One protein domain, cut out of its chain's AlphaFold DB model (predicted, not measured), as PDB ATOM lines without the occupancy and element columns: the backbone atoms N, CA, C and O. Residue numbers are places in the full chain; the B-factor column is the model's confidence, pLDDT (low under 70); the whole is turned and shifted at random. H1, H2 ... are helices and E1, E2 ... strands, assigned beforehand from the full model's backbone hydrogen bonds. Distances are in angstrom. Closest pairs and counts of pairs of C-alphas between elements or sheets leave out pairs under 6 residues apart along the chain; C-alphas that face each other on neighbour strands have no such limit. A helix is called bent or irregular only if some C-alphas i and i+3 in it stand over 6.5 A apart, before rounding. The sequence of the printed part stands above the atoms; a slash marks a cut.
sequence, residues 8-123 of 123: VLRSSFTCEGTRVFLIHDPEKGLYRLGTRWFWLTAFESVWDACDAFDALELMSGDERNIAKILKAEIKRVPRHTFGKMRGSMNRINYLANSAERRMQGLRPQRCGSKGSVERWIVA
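What this domain is: This is residues 8 to 123 of the 123 residues of an uncharacterized protein of Pseudomonas fluorescens (UniProt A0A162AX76). A strongly twisted wall of four antiparallel strands, E1 to E4, has H1 and H2 packed over one face; H4 crosses both helices on their far side from the sheet, and the small hairpin E5 E6 makes the other end of the long axis. The short H3 lies at the link between H2 and H4. The printed part has 116 residues, with four named helices and six named strands that follow along the chain as E1 E2 E3 E4 H1 H2 H3 H4 E5 E6, and its class is mixed, helices and strands. It is compact, with a radius of gyration of the C-alphas of 14.5 A, yet elongated, spanning 45 by 27 by 23 A.

Where its parts are: Find C-alpha 8 at (148.932, 140.426, 146.646), where E1, residues 8 to 13, begins. E2 is residues 19 to 25, 18.4 A long, E3 is 30 to 35 and E4 is 39 to 43. H1 takes residues 46 to 57, 16.5 A; H2 63 to 76, 19.5 A; H3 79 to 85. H4, residues 89 to 103, runs 20.9 A from (149.700, 120.305, 136.980). E5 is residues 106 to 111, and E6, residues 117 to 122, ends at C-alpha 122, (168.184, 107.217, 151.434).

How they stand to each other: Start at the sheet E1 - E2 - E3 - E4, a meander, each strand the antiparallel neighbour of the one before. Look for N 12 and O 20 at 3.0 A between E1 and E2, N 23 and O 32 at 2.9 A between E2 and E3, and N 33 and O 41 at 2.9 A between E3 and E4. The sheet and its helices make two layers, H1 and H2 on the same face. H1 lies over E2 and E3 at a height over the sheet of 8.3 A, H2 over E4 at 9.4 A. H1 and H2, a helical hairpin, touch at C-alphas 52 and 70, 6.1 A, at a steep tilt of 45 degrees, opposite ways. H4 touches H1 with residues 91 to 96 alone, closest at C-alphas 55 and 96, 5.3 A, and touches H2 at C-alphas 69 and 99, 5.9 A, at a steep tilt of 65 degrees. H3 is irregular, with C-alphas 81 and 84 9.2 A apart; it is close to H4 but not clearly touching, C-alphas 85 and 91 being 6.9 A apart. The closest C-alphas of H4 and E5 are 101 and 107, 7.3 A. In the hairpin E5 E6, N 109 and O 119 are 2.8 A apart. In H1, H2 and H4 every O i to N i+4 pair is within hydrogen-bond range; H3 has 0 of 3, with 3 of 4 O i to N i+3 pairs.

The domain as a whole: The two C-alphas farthest apart are those of Trp 37 and Ser 113, 46.9 A. The printed part has no cut, and its links between named elements are tight. The mean pLDDT of the printed part is 93.2, and no printed residue is under 70.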
ATOM      1  N   VAL A   8     149.290 141.838 146.472       94.56
ATOM      2  CA  VAL A   8     148.932 140.426 146.646       94.56
ATOM      3  C   VAL A   8     148.519 139.873 145.287       94.56
ATOM      4  O   VAL A   8     147.457 140.212 144.775       94.56
ATOM      5  N   LEU A   9     149.343 138.992 144.725       95.50
ATOM      6  CA  LEU A   9     149.080 138.350 143.438       95.50
ATOM      7  C   LEU A   9     148.128 137.159 143.582       95.50
ATOM      8  O   LEU A   9     147.275 136.929 142.729       95.50
ATOM      9  N   ARG A  10     148.297 136.374 144.654       95.62
ATOM     10  CA  ARG A  10     147.448 135.219 144.983       95.62
ATOM     11  C   ARG A  10     147.299 135.067 146.489       95.62
ATOM     12  O   ARG A  10     148.193 135.434 147.254       95.62
ATOM     13  N   SER A  11     146.190 134.475 146.912       96.75
ATOM     14  CA  SER A  11     146.008 134.019 148.288       96.75
ATOM     15  C   SER A  11     145.142 132.773 148.333       96.75
ATOM     16  O   SER A  11     144.204 132.675 147.545       96.75
ATOM     17  N   SER A  12     145.431 131.877 149.269       96.69
ATOM     18  CA  SER A  12     144.686 130.635 149.467       96.69
ATOM     19  C   SER A  12     144.972 130.056 150.855       96.69
ATOM     20  O   SER A  12     145.472 130.772 151.730       96.69
ATOM     21  N   PHE A  13     144.648 128.787 151.063       96.25
ATOM     22  CA  PHE A  13     144.856 128.045 152.297       96.25
ATOM     23  C   PHE A  13     145.649 126.765 152.025       96.25
ATOM     24  O   PHE A  13     145.448 126.115 151.004       96.25
ATOM     25  N   THR A  14     146.546 126.403 152.941       94.62
ATOM     26  CA  THR A  14     147.183 125.077 152.942       94.62
ATOM     27  C   THR A  14     146.181 123.994 153.344       94.62
ATOM     28  O   THR A  14     145.094 124.301 153.845       94.62
ATOM     29  N   CYS A  15     146.564 122.719 153.207       92.38
ATOM     30  CA  CYS A  15     145.774 121.592 153.720       92.38
ATOM     31  C   CYS A  15     145.450 121.713 155.223       92.38
ATOM     32  O   CYS A  15     144.419 121.216 155.663       92.38
ATOM     33  N   GLU A  16     146.289 122.421 155.987       92.38
ATOM     34  CA  GLU A  16     146.127 122.659 157.429       92.38
ATOM     35  C   GLU A  16     145.273 123.901 157.758       92.38
ATOM     36  O   GLU A  16     145.112 124.275 158.920       92.38
ATOM     37  N   GLY A  17     144.736 124.592 156.747       93.69
ATOM     38  CA  GLY A  17     143.934 125.805 156.936       93.69
ATOM     39  C   GLY A  17     144.752 127.075 157.202       93.69
ATOM     40  O   GLY A  17     144.178 128.128 157.499       93.69
ATOM     41  N   THR A  18     146.081 127.034 157.060       94.75
ATOM     42  CA  THR A  18     146.924 128.232 157.159       94.75
ATOM     43  C   THR A  18     146.752 129.087 155.909       94.75
ATOM     44  O   THR A  18     147.000 128.637 154.791       94.75
ATOM     45  N   ARG A  19     146.378 130.361 156.081       96.62
ATOM     46  CA  ARG A  19     146.281 131.297 154.954       96.62
ATOM     47  C   ARG A  19     147.669 131.669 154.429       96.62
ATOM     48  O   ARG A  19     148.492 132.206 155.177       96.62
ATOM     49  N   VAL A  20     147.880 131.455 153.134       97.19
ATOM     50  CA  VAL A  20     149.122 131.749 152.410       97.19
ATOM     51  C   VAL A  20     148.898 132.794 151.324       97.19
ATOM     52  O   VAL A  20     147.815 132.906 150.745       97.19
ATOM     53  N   PHE A  21     149.938 133.577 151.059       97.75
ATOM     54  CA  PHE A  21     149.948 134.684 150.115       97.75
ATOM     55  C   PHE A  21     151.169 134.592 149.205       97.75
ATOM     56  O   PHE A  21     152.276 134.312 149.670       97.75
ATOM     57  N   LEU A  22     150.961 134.899 147.927       98.06
ATOM     58  CA  LEU A  22     152.013 135.253 146.987       98.06
ATOM     59  C   LEU A  22     151.964 136.761 146.770       98.06
ATOM     60  O   LEU A  22     150.959 137.291 146.297       98.06
ATOM     61  N   ILE A  23     153.043 137.445 147.131       97.00
ATOM     62  CA  ILE A  23     153.127 138.902 147.155       97.00
ATOM     63  C   ILE A  23     154.275 139.359 146.262       97.00
ATOM     64  O   ILE A  23     155.380 138.824 146.352       97.00
ATOM     65  N   HIS A  24     154.033 140.363 145.426       96.50
ATOM     66  CA  HIS A  24     155.094 141.099 144.752       96.50
ATOM     67  C   HIS A  24     155.639 142.178 145.697       96.50
ATOM     68  O   HIS A  24     154.888 143.009 146.210       96.50
ATOM     69  N   ASP A  25     156.945 142.127 145.949       94.44
ATOM     70  CA  ASP A  25     157.723 143.115 146.692       94.44
ATOM     71  C   ASP A  25     158.480 143.996 145.683       94.44
ATOM     72  O   ASP A  25     159.525 143.569 145.170       94.44
ATOM     73  N   PRO A  26     157.974 145.209 145.382       91.81
ATOM     74  CA  PRO A  26     158.562 146.069 144.362       91.81
ATOM     75  C   PRO A  26     159.893 146.679 144.806       91.81
ATOM     76  O   PRO A  26     160.715 147.011 143.959       91.81
ATOM     77  N   GLU A  27     160.127 146.817 146.118       90.81
ATOM     78  CA  GLU A  27     161.373 147.391 146.642       90.81
ATOM     79  C   GLU A  27     162.561 146.480 146.347       90.81
ATOM     80  O   GLU A  27     163.662 146.952 146.065       90.81
ATOM     81  N   LYS A  28     162.337 145.163 146.404       90.69
ATOM     82  CA  LYS A  28     163.377 144.162 146.134       90.69
ATOM     83  C   LYS A  28     163.288 143.538 144.748       90.69
ATOM     84  O   LYS A  28     164.194 142.796 144.381       90.69
ATOM     85  N   GLY A  29     162.208 143.790 144.008       93.75
ATOM     86  CA  GLY A  29     161.925 143.107 142.746       93.75
ATOM     87  C   GLY A  29     161.767 141.594 142.929       93.75
ATOM     88  O   GLY A  29     162.261 140.817 142.114       93.75
ATOM     89  N   LEU A  30     161.143 141.165 144.032       96.56
ATOM     90  CA  LEU A  30     161.004 139.752 144.397       96.56
ATOM     91  C   LEU A  30     159.541 139.345 144.561       96.56
ATOM     92  O   LEU A  30     158.686 140.135 144.950       96.56
ATOM     93  N   TYR A  31     159.281 138.059 144.361       97.75
ATOM     94  CA  TYR A  31     157.996 137.418 144.613       97.75
ATOM     95  C   TYR A  31     158.094 136.590 145.888       97.75
ATOM     96  O   TYR A  31     158.840 135.610 145.951       97.75
ATOM     97  N   ARG A  32     157.383 137.001 146.934       97.31
ATOM     98  CA  ARG A  32     157.460 136.409 148.269       97.31
ATOM     99  C   ARG A  32     156.261 135.521 148.551       97.31
ATOM    100  O   ARG A  32     155.121 135.938 148.373       97.31
ATOM    101  N   LEU A  33     156.539 134.334 149.076       97.62
ATOM    102  CA  LEU A  33     155.542 133.506 149.739       97.62
ATOM    103  C   LEU A  33     155.555 133.805 151.227       97.62
ATOM    104  O   LEU A  33     156.621 133.867 151.849       97.62
ATOM    105  N   GLY A  34     154.380 133.973 151.808       96.75
ATOM    106  CA  GLY A  34     154.232 134.253 153.227       96.75
ATOM    107  C   GLY A  34     152.875 133.834 153.752       96.75
ATOM    108  O   GLY A  34     151.933 133.616 152.995       96.75
ATOM    109  N   THR A  35     152.782 133.737 155.066       95.50
ATOM    110  CA  THR A  35     151.510 133.680 155.780       95.50
ATOM    111  C   THR A  35     151.143 135.084 156.254       95.50
ATOM    112  O   THR A  35     151.857 136.055 155.997       95.50
ATOM    113  N   ARG A  36     150.050 135.207 157.014       93.00
ATOM    114  CA  ARG A  36     149.739 136.448 157.743       93.00
ATOM    115  C   ARG A  36     150.868 136.876 158.694       93.00
ATOM    116  O   ARG A  36     150.998 138.061 158.981       93.00
ATOM    117  N   TRP A  37     151.638 135.922 159.214       92.88
ATOM    118  CA  TRP A  37     152.517 136.131 160.364       92.88
ATOM    119  C   TRP A  37     153.999 136.182 160.001       92.88
ATOM    120  O   TRP A  37     154.777 136.834 160.692       92.88
ATOM    121  N   PHE A  38     154.414 135.476 158.949       94.50
ATOM    122  CA  PHE A  38     155.822 135.388 158.573       94.50
ATOM    123  C   PHE A  38     156.016 135.083 157.092       94.50
ATOM    124  O   PHE A  38     155.194 134.435 156.445       94.50
ATOM    125  N   TRP A  39     157.166 135.506 156.573       96.00
ATOM    126  CA  TRP A  39     157.633 135.129 155.244       96.00
ATOM    127  C   TRP A  39     158.167 133.695 155.245       96.00
ATOM    128  O   TRP A  39     158.872 133.288 156.168       96.00
ATOM    129  N   LEU A  40     157.841 132.948 154.193       97.12
ATOM    130  CA  LEU A  40     158.272 131.567 153.976       97.12
ATOM    131  C   LEU A  40     159.517 131.521 153.092       97.12
ATOM    132  O   LEU A  40     160.534 130.929 153.443       97.12
ATOM    133  N   THR A  41     159.434 132.150 151.920       97.56
ATOM    134  CA  THR A  41     160.488 132.132 150.907       97.56
ATOM    135  C   THR A  41     160.278 133.255 149.885       97.56
ATOM    136  O   THR A  41     159.256 133.936 149.898       97.56
ATOM    137  N   ALA A  42     161.250 133.464 148.999       97.56
ATOM    138  CA  ALA A  42     161.191 134.459 147.932       97.56
ATOM    139  C   ALA A  42     161.837 133.942 146.640       97.56
ATOM    140  O   ALA A  42     162.791 133.155 146.702       97.56
ATOM    141  N   PHE A  43     161.350 134.426 145.500       97.69
ATOM    142  CA  PHE A  43     161.763 134.046 144.151       97.69
ATOM    143  C   PHE A  43     161.974 135.281 143.274       97.69
ATOM    144  O   PHE A  43     161.308 136.297 143.450       97.69
ATOM    145  N   GLU A  44     162.876 135.170 142.303       96.31
ATOM    146  CA  GLU A  44     163.114 136.204 141.280       96.31
ATOM    147  C   GLU A  44     162.110 136.099 140.119       96.31
ATOM    148  O   GLU A  44     161.821 137.071 139.432       96.31
ATOM    149  N   SER A  45     161.547 134.907 139.909       95.12
ATOM    150  CA  SER A  45     160.596 134.606 138.841       95.12
ATOM    151  C   SER A  45     159.193 134.432 139.413       95.12
ATOM    152  O   SER A  45     158.980 133.587 140.286       95.12
ATOM    153  N   VAL A  46     158.220 135.170 138.865       95.69
ATOM    154  CA  VAL A  46     156.796 135.007 139.210       95.69
ATOM    155  C   VAL A  46     156.323 133.576 138.963       95.69
ATOM    156  O   VAL A  46     155.538 133.034 139.729       95.69
ATOM    157  N   TRP A  47     156.849 132.928 137.923       94.69
ATOM    158  CA  TRP A  47     156.460 131.574 137.552       94.69
ATOM    159  C   TRP A  47     156.926 130.536 138.564       94.69
ATOM    160  O   TRP A  47     156.180 129.618 138.884       94.69
ATOM    161  N   ASP A  48     158.145 130.695 139.075       95.62
ATOM    162  CA  ASP A  48     158.681 129.821 140.116       95.62
ATOM    163  C   ASP A  48     157.943 130.047 141.439       95.62
ATOM    164  O   ASP A  48     157.661 129.097 142.166       95.62
ATOM    165  N   ALA A  49     157.568 131.298 141.722       96.88
ATOM    166  CA  ALA A  49     156.765 131.629 142.887       96.88
ATOM    167  C   ALA A  49     155.353 131.023 142.815       96.88
ATOM    168  O   ALA A  49     154.879 130.498 143.818       96.88
ATOM    169  N   CYS A  50     154.711 131.041 141.640       96.19
ATOM    170  CA  CYS A  50     153.428 130.374 141.409       96.19
ATOM    171  C   CYS A  50     153.544 128.851 141.539       96.19
ATOM    172  O   CYS A  50     152.732 128.253 142.230       96.19
ATOM    173  N   ASP A  51     154.568 128.223 140.949       96.06
ATOM    174  CA  ASP A  51     154.768 126.772 141.088       96.06
ATOM    175  C   ASP A  51     154.958 126.366 142.559       96.06
ATOM    176  O   ASP A  51     154.437 125.343 142.997       96.06
ATOM    177  N   ALA A  52     155.714 127.162 143.323       97.06
ATOM    178  CA  ALA A  52     155.907 126.941 144.751       97.06
ATOM    179  C   ALA A  52     154.630 127.188 145.561       97.06
ATOM    180  O   ALA A  52     154.393 126.463 146.521       97.06
ATOM    181  N   PHE A  53     153.833 128.199 145.195       97.56
ATOM    182  CA  PHE A  53     152.539 128.480 145.817       97.56
ATOM    183  C   PHE A  53     151.598 127.290 145.634       97.56
ATOM    184  O   PHE A  53     151.159 126.710 146.621       97.56
ATOM    185  N   ASP A  54     151.385 126.877 144.383       96.31
ATOM    186  CA  ASP A  54     150.442 125.816 144.036       96.31
ATOM    187  C   ASP A  54     150.896 124.462 144.623       96.31
ATOM    188  O   ASP A  54     150.080 123.663 145.071       96.31
ATOM    189  N   ALA A  55     152.208 124.195 144.686       96.75
ATOM    190  CA  ALA A  55     152.725 122.990 145.340       96.75
ATOM    191  C   ALA A  55     152.563 123.031 146.869       96.75
ATOM    192  O   ALA A  55     152.252 122.006 147.467       96.75
ATOM    193  N   LEU A  56     152.758 124.192 147.505       96.88
ATOM    194  CA  LEU A  56     152.586 124.357 148.951       96.88
ATOM    195  C   LEU A  56     151.132 124.116 149.382       96.88
ATOM    196  O   LEU A  56     150.911 123.543 150.444       96.88
ATOM    197  N   GLU A  57     150.153 124.516 148.565       95.31
ATOM    198  CA  GLU A  57     148.726 124.275 148.830       95.31
ATOM    199  C   GLU A  57     148.368 122.787 148.913       95.31
ATOM    200  O   GLU A  57     147.442 122.421 149.633       95.31
ATOM    201  N   LEU A  58     149.098 121.934 148.189       94.38
ATOM    202  CA  LEU A  58     148.851 120.492 148.105       94.38
ATOM    203  C   LEU A  58     149.590 119.683 149.177       94.38
ATOM    204  O   LEU A  58     149.457 118.461 149.214       94.38
ATOM    205  N   MET A  59     150.400 120.334 150.011       95.44
ATOM    206  CA  MET A  59     151.257 119.669 150.985       95.44
ATOM    207  C   MET A  59     150.785 119.919 152.419       95.44
ATOM    208  O   MET A  59     150.266 120.981 152.759       95.44
ATOM    209  N   SER A  60     151.010 118.924 153.275       93.00
ATOM    210  CA  SER A  60     150.726 118.973 154.714       93.00
ATOM    211  C   SER A  60     152.029 118.988 155.522       93.00
ATOM    212  O   SER A  60     153.020 118.371 155.120       93.00
ATOM    213  N   GLY A  61     152.036 119.681 156.664       92.00
ATOM    214  CA  GLY A  61     153.200 119.821 157.551       92.00
ATOM    215  C   GLY A  61     153.716 121.260 157.700       92.00
ATOM    216  O   GLY A  61     153.033 122.216 157.351       92.00
ATOM    217  N   ASP A  62     154.933 121.411 158.239       93.75
ATOM    218  CA  ASP A  62     155.548 122.725 158.507       93.75
ATOM    219  C   ASP A  62     155.826 123.506 157.211       93.75
ATOM    220  O   ASP A  62     156.739 123.174 156.442       93.75
ATOM    221  N   GLU A  63     155.081 124.594 157.000       94.69
ATOM    222  CA  GLU A  63     155.126 125.394 155.779       94.69
ATOM    223  C   GLU A  63     156.503 126.022 155.548       94.69
ATOM    224  O   GLU A  63     156.915 126.208 154.400       94.69
ATOM    225  N   ARG A  64     157.251 126.343 156.616       95.00
ATOM    226  CA  ARG A  64     158.598 126.920 156.479       95.00
ATOM    227  C   ARG A  64     159.561 125.903 155.894       95.00
ATOM    228  O   ARG A  64     160.324 126.225 154.978       95.00
ATOM    229  N   ASN A  65     159.527 124.682 156.419       95.62
ATOM    230  CA  ASN A  65     160.366 123.605 155.922       95.62
ATOM    231  C   ASN A  65     159.977 123.224 154.488       95.62
ATOM    232  O   ASN A  65     160.848 123.153 153.617       95.62
ATOM    233  N   ILE A  66     158.676 123.083 154.212       96.81
ATOM    234  CA  ILE A  66     158.162 122.775 152.872       96.81
ATOM    235  C   ILE A  66     158.601 123.844 151.865       96.81
ATOM    236  O   ILE A  66     159.201 123.517 150.841       96.81
ATOM    237  N   ALA A  67     158.405 125.130 152.166       97.12
ATOM    238  CA  ALA A  67     158.786 126.221 151.271       97.12
ATOM    239  C   ALA A  67     160.296 126.261 150.976       97.12
ATOM    240  O   ALA A  67     160.711 126.549 149.847       97.12
ATOM    241  N   LYS A  68     161.138 125.945 151.971       96.94
ATOM    242  CA  LYS A  68     162.592 125.829 151.790       96.94
ATOM    243  C   LYS A  68     162.947 124.679 150.847       96.94
ATOM    244  O   LYS A  68     163.789 124.857 149.962       96.94
ATOM    245  N   ILE A  69     162.307 123.523 151.019       97.31
ATOM    246  CA  ILE A  69     162.499 122.349 150.162       97.31
ATOM    247  C   ILE A  69     162.029 122.652 148.735       97.31
ATOM    248  O   ILE A  69     162.796 122.452 147.794       97.31
ATOM    249  N   LEU A  70     160.831 123.215 148.564       97.69
ATOM    250  CA  LEU A  70     160.291 123.598 147.256       97.69
ATOM    251  C   LEU A  70     161.216 124.569 146.519       97.69
ATOM    252  O   LEU A  70     161.500 124.366 145.339       97.69
ATOM    253  N   LYS A  71     161.775 125.575 147.209       97.50
ATOM    254  CA  LYS A  71     162.764 126.482 146.602       97.50
ATOM    255  C   LYS A  71     163.985 125.726 146.076       97.50
ATOM    256  O   LYS A  71     164.464 126.014 144.977       97.50
ATOM    257  N   ALA A  72     164.500 124.770 146.849       96.31
ATOM    258  CA  ALA A  72     165.636 123.956 146.431       96.31
ATOM    259  C   ALA A  72     165.290 123.068 145.223       96.31
ATOM    260  O   ALA A  72     166.087 122.972 144.289       96.31
ATOM    261  N   GLU A  73     164.100 122.468 145.205       95.94
ATOM    262  CA  GLU A  73     163.639 121.596 144.120       95.94
ATOM    263  C   GLU A  73     163.355 122.361 142.822       95.94
ATOM    264  O   GLU A  73     163.755 121.915 141.747       95.94
ATOM    265  N   ILE A  74     162.779 123.562 142.904       95.62
ATOM    266  CA  ILE A  74     162.593 124.451 141.748       95.62
ATOM    267  C   ILE A  74     163.938 124.845 141.138       95.62
ATOM    268  O   ILE A  74     164.101 124.788 139.918       95.62
ATOM    269  N   LYS A  75     164.927 125.187 141.975       94.69
ATOM    270  CA  LYS A  75     166.286 125.489 141.508       94.69
ATOM    271  C   LYS A  75     166.956 124.262 140.878       94.69
ATOM    272  O   LYS A  75     167.678 124.399 139.894       94.69
ATOM    273  N   ARG A  76     166.722 123.069 141.435       93.38
ATOM    274  CA  ARG A  76     167.255 121.798 140.915       93.38
ATOM    275  C   ARG A  76     166.645 121.427 139.566       93.38
ATOM    276  O   ARG A  76     167.348 120.877 138.717       93.38
ATOM    277  N   VAL A  77     165.353 121.691 139.378       91.62
ATOM    278  CA  VAL A  77     164.604 121.296 138.181       91.62
ATOM    279  C   VAL A  77     163.918 122.520 137.557       91.62
ATOM    280  O   VAL A  77     162.719 122.750 137.762       91.62
ATOM    281  N   PRO A  78     164.669 123.318 136.773       90.00
ATOM    282  CA  PRO A  78     164.145 124.521 136.140       90.00
ATOM    283  C   PRO A  78     162.962 124.240 135.207       90.00
ATOM    284  O   PRO A  78     162.861 123.172 134.609       90.00
ATOM    285  N   ARG A  79     162.090 125.232 134.994       89.94
ATOM    286  CA  ARG A  79     160.869 125.090 134.168       89.94
ATOM    287  C   ARG A  79     161.108 124.521 132.766       89.94
ATOM    288  O   ARG A  79     160.264 123.785 132.256       89.94
ATOM    289  N   HIS A  80     162.238 124.840 132.135       88.25
ATOM    290  CA  HIS A  80     162.529 124.413 130.763       88.25
ATOM    291  C   HIS A  80     162.695 122.892 130.614       88.25
ATOM    292  O   HIS A  80     162.464 122.373 129.523       88.25
ATOM    293  N   THR A  81     163.016 122.155 131.685       86.69
ATOM    294  CA  THR A  81     163.186 120.691 131.621       86.69
ATOM    295  C   THR A  81     161.873 119.944 131.382       86.69
ATOM    296  O   THR A  81     161.896 118.777 131.011       86.69
ATOM    297  N   PHE A  82     160.726 120.604 131.576       84.44
ATOM    298  CA  PHE A  82     159.391 120.025 131.387       84.44
ATOM    299  C   PHE A  82     158.832 120.241 129.971       84.44
ATOM    300  O   PHE A  82     157.724 119.793 129.671       84.44
ATOM    301  N   GLY A  83     159.555 120.942 129.089       86.94
ATOM    302  CA  GLY A  83     159.121 121.200 127.713       86.94
ATOM    303  C   GLY A  83     157.710 121.800 127.639       86.94
ATOM    304  O   GLY A  83     157.431 122.847 128.229       86.94
ATOM    305  N   LYS A  84     156.795 121.117 126.937       83.38
ATOM    306  CA  LYS A  84     155.388 121.538 126.788       83.38
ATOM    307  C   LYS A  84     154.586 121.474 128.097       83.38
ATOM    308  O   LYS A  84     153.578 122.156 128.218       83.38
ATOM    309  N   MET A  85     155.042 120.713 129.092       81.00
ATOM    310  CA  MET A  85     154.334 120.484 130.360       81.00
ATOM    311  C   MET A  85     154.670 121.528 131.440       81.00
ATOM    312  O   MET A  85     154.177 121.431 132.563       81.00
ATOM    313  N   ARG A  86     155.470 122.553 131.110       79.75
ATOM    314  CA  ARG A  86     155.952 123.601 132.034       79.75
ATOM    315  C   ARG A  86     154.867 124.403 132.761       79.75
ATOM    316  O   ARG A  86     155.147 124.941 133.821       79.75
ATOM    317  N   GLY A  87     153.670 124.519 132.186       75.12
ATOM    318  CA  GLY A  87     152.523 125.215 132.786       75.12
ATOM    319  C   GLY A  87     151.412 124.273 133.245       75.12
ATOM    320  O   GLY A  87     150.286 124.713 133.427       75.12
ATOM    321  N   SER A  88     151.699 122.972 133.338       82.19
ATOM    322  CA  SER A  88     150.704 121.957 133.682       82.19
ATOM    323  C   SER A  88     150.841 121.500 135.131       82.19
ATOM    324  O   SER A  88     151.934 121.532 135.701       82.19
ATOM    325  N   MET A  89     149.748 120.951 135.665       89.94
ATOM    326  CA  MET A  89     149.700 120.305 136.980       89.94
ATOM    327  C   MET A  89     150.771 119.215 137.160       89.94
ATOM    328  O   MET A  89     151.215 118.960 138.269       89.94
ATOM    329  N   ASN A  90     151.277 118.618 136.075       89.62
ATOM    330  CA  ASN A  90     152.341 117.616 136.156       89.62
ATOM    331  C   ASN A  90     153.632 118.154 136.780       89.62
ATOM    332  O   ASN A  90     154.320 117.418 137.485       89.62
ATOM    333  N   ARG A  91     153.971 119.428 136.540       92.94
ATOM    334  CA  ARG A  91     155.145 120.043 137.167       92.94
ATOM    335  C   ARG A  91     154.907 120.283 138.654       92.94
ATOM    336  O   ARG A  91     155.789 119.975 139.447       92.94
ATOM    337  N   ILE A  92     153.729 120.786 139.017       94.69
ATOM    338  CA  ILE A  92     153.339 121.016 140.414       94.69
ATOM    339  C   ILE A  92     153.365 119.683 141.176       94.69
ATOM    340  O   ILE A  92     154.075 119.563 142.171       94.69
ATOM    341  N   ASN A  93     152.736 118.639 140.627       94.62
ATOM    342  CA  ASN A  93     152.777 117.280 141.170       94.62
ATOM    343  C   ASN A  93     154.209 116.751 141.297       94.62
ATOM    344  O   ASN A  93     154.550 116.119 142.293       94.62
ATOM    345  N   TYR A  94     155.073 116.983 140.304       94.56
ATOM    346  CA  TYR A  94     156.476 116.576 140.393       94.56
ATOM    347  C   TYR A  94     157.197 117.274 141.554       94.56
ATOM    348  O   TYR A  94     157.948 116.621 142.282       94.56
ATOM    349  N   LEU A  95     156.979 118.580 141.739       96.06
ATOM    350  CA  LEU A  95     157.589 119.359 142.817       96.06
ATOM    351  C   LEU A  95     157.080 118.919 144.193       96.06
ATOM    352  O   LEU A  95     157.908 118.676 145.068       96.06
ATOM    353  N   ALA A  96     155.765 118.744 144.357       96.31
ATOM    354  CA  ALA A  96     155.159 118.260 145.596       96.31
ATOM    355  C   ALA A  96     155.698 116.869 145.974       96.31
ATOM    356  O   ALA A  96     156.295 116.706 147.035       96.31
ATOM    357  N   ASN A  97     155.649 115.905 145.046       96.12
ATOM    358  CA  ASN A  97     156.203 114.562 145.262       96.12
ATOM    359  C   ASN A  97     157.710 114.590 145.575       96.12
ATOM    360  O   ASN A  97     158.206 113.812 146.389       96.12
ATOM    361  N   SER A  98     158.474 115.465 144.914       95.62
ATOM    362  CA  SER A  98     159.907 115.621 145.191       95.62
ATOM    363  C   SER A  98     160.142 116.163 146.599       95.62
ATOM    364  O   SER A  98     161.042 115.695 147.296       95.62
ATOM    365  N   ALA A  99     159.329 117.124 147.034       96.31
ATOM    366  CA  ALA A  99     159.419 117.701 148.363       96.31
ATOM    367  C   ALA A  99     159.008 116.702 149.457       96.31
ATOM    368  O   ALA A  99     159.722 116.578 150.449       96.31
ATOM    369  N   GLU A 100     157.959 115.906 149.247       95.62
ATOM    370  CA  GLU A 100     157.585 114.809 150.152       95.62
ATOM    371  C   GLU A 100     158.714 113.787 150.309       95.62
ATOM    372  O   GLU A 100     159.093 113.433 151.426       95.62
ATOM    373  N   ARG A 101     159.332 113.361 149.202       96.25
ATOM    374  CA  ARG A 101     160.481 112.440 149.247       96.25
ATOM    375  C   ARG A 101     161.651 113.030 150.033       96.25
ATOM    376  O   ARG A 101     162.302 112.315 150.790       96.25
ATOM    377  N   ARG A 102     161.909 114.337 149.906       95.31
ATOM    378  CA  ARG A 102     162.919 115.036 150.723       95.31
ATOM    379  C   ARG A 102     162.565 115.022 152.205       95.31
ATOM    380  O   ARG A 102     163.451 114.790 153.023       95.31
ATOM    381  N   MET A 103     161.300 115.251 152.549       93.75
ATOM    382  CA  MET A 103     160.821 115.189 153.934       93.75
ATOM    383  C   MET A 103     160.957 113.780 154.523       93.75
ATOM    384  O   MET A 103     161.245 113.641 155.706       93.75
ATOM    385  N   GLN A 104     160.852 112.743 153.689       94.69
ATOM    386  CA  GLN A 104     161.114 111.344 154.052       94.69
ATOM    387  C   GLN A 104     162.615 110.996 154.149       94.69
ATOM    388  O   GLN A 104     162.969 109.832 154.317       94.69
ATOM    389  N   GLY A 105     163.518 111.975 154.019       94.44
ATOM    390  CA  GLY A 105     164.964 111.748 154.086       94.44
ATOM    391  C   GLY A 105     165.561 111.136 152.816       94.44
ATOM    392  O   GLY A 105     166.682 110.628 152.848       94.44
ATOM    393  N   LEU A 106     164.846 111.176 151.689       96.38
ATOM    394  CA  LEU A 106     165.359 110.707 150.404       96.38
ATOM    395  C   LEU A 106     166.048 111.841 149.639       96.38
ATOM    396  O   LEU A 106     165.689 113.015 149.741       96.38
ATOM    397  N   ARG A 107     167.017 111.486 148.794       94.19
ATOM    398  CA  ARG A 107     167.678 112.400 147.854       94.19
ATOM    399  C   ARG A 107     167.592 111.880 146.416       94.19
ATOM    400  O   ARG A 107     167.727 110.673 146.197       94.19
ATOM    401  N   PRO A 108     167.409 112.770 145.426       93.81
ATOM    402  CA  PRO A 108     167.411 112.375 144.031       93.81
ATOM    403  C   PRO A 108     168.842 112.059 143.585       93.81
ATOM    404  O   PRO A 108     169.776 112.827 143.826       93.81
ATOM    405  N   GLN A 109     169.005 110.949 142.881       92.50
ATOM    406  CA  GLN A 109     170.226 110.557 142.198       92.50
ATOM    407  C   GLN A 109     169.903 110.313 140.727       92.50
ATOM    408  O   GLN A 109     169.048 109.492 140.395       92.50
ATOM    409  N   ARG A 110     170.605 111.019 139.836       89.44
ATOM    410  CA  ARG A 110     170.521 110.754 138.399       89.44
ATOM    411  C   ARG A 110     171.466 109.621 138.024       89.44
ATOM    412  O   ARG A 110     172.630 109.627 138.417       89.44
ATOM    413  N   CYS A 111     170.960 108.653 137.274       89.00
ATOM    414  CA  CYS A 111     171.690 107.486 136.794       89.00
ATOM    415  C   CYS A 111     171.242 107.103 135.373       89.00
ATOM    416  O   CYS A 111     170.391 107.759 134.769       89.00
ATOM    417  N   GLY A 112     171.835 106.040 134.827       86.06
ATOM    418  CA  GLY A 112     171.608 105.613 133.447       86.06
ATOM    419  C   GLY A 112     172.392 106.441 132.427       86.06
ATOM    420  O   GLY A 112     173.091 107.400 132.769       86.06
ATOM    421  N   SER A 113     172.290 106.052 131.155       78.00
ATOM    422  CA  SER A 113     172.973 106.762 130.071       78.00
ATOM    423  C   SER A 113     172.498 108.216 130.014       78.00
ATOM    424  O   SER A 113     171.301 108.482 129.915       78.00
ATOM    425  N   LYS A 114     173.445 109.158 130.118       82.25
ATOM    426  CA  LYS A 114     173.209 110.614 130.155       82.25
ATOM    427  C   LYS A 114     172.340 111.106 131.327       82.25
ATOM    428  O   LYS A 114     171.779 112.195 131.248       82.25
ATOM    429  N   GLY A 115     172.226 110.337 132.415       79.00
ATOM    430  CA  GLY A 115     171.419 110.732 133.576       79.00
ATOM    431  C   GLY A 115     169.916 110.770 133.285       79.00
ATOM    432  O   GLY A 115     169.207 111.594 133.863       79.00
ATOM    433  N   SER A 116     169.452 109.919 132.364       82.56
ATOM    434  CA  SER A 116     168.056 109.843 131.922       82.56
ATOM    435  C   SER A 116     167.093 109.321 132.988       82.56
ATOM    436  O   SER A 116     165.890 109.536 132.874       82.56
ATOM    437  N   VAL A 117     167.608 108.648 134.020       85.44
ATOM    438  CA  VAL A 117     166.808 108.063 135.094       85.44
ATOM    439  C   VAL A 117     167.064 108.821 136.385       85.44
ATOM    440  O   VAL A 117     168.209 109.009 136.789       85.44
ATOM    441  N   GLU A 118     165.996 109.223 137.064       90.38
ATOM    442  CA  GLU A 118     166.055 109.739 138.428       90.38
ATOM    443  C   GLU A 118     165.566 108.663 139.396       90.38
ATOM    444  O   GLU A 118     164.422 108.216 139.313       90.38
ATOM    445  N   ARG A 119     166.432 108.259 140.327       92.44
ATOM    446  CA  ARG A 119     166.081 107.387 141.451       92.44
ATOM    447  C   ARG A 119     166.173 108.155 142.763       92.44
ATOM    448  O   ARG A 119     166.999 109.053 142.892       92.44
ATOM    449  N   TRP A 120     165.357 107.787 143.740       94.62
ATOM    450  CA  TRP A 120     165.362 108.396 145.069       94.62
ATOM    451  C   TRP A 120     165.958 107.407 146.066       94.62
ATOM    452  O   TRP A 120     165.465 106.292 146.192       94.62
ATOM    453  N   ILE A 121     167.060 107.795 146.704       94.50
ATOM    454  CA  ILE A 121     167.825 106.947 147.630       94.50
ATOM    455  C   ILE A 121     167.812 107.556 149.027       94.50
ATOM    456  O   ILE A 121     167.674 108.771 149.155       94.50
ATOM    457  N   VAL A 122     167.991 106.731 150.060       93.25
ATOM    458  CA  VAL A 122     168.184 107.217 151.434       93.25
ATOM    459  C   VAL A 122     169.413 108.136 151.464       93.25
ATOM    460  O   VAL A 122     170.434 107.834 150.826       93.25
ATOM    461  N   ALA A 123     169.255 109.309 152.084       77.12
ATOM    462  CA  ALA A 123     170.303 110.322 152.182       77.12
ATOM    463  C   ALA A 123     171.535 109.807 152.930       77.12
ATOM    464  O   ALA A 123     171.362 109.151 153.978       77.12
TER     465      ALA A 123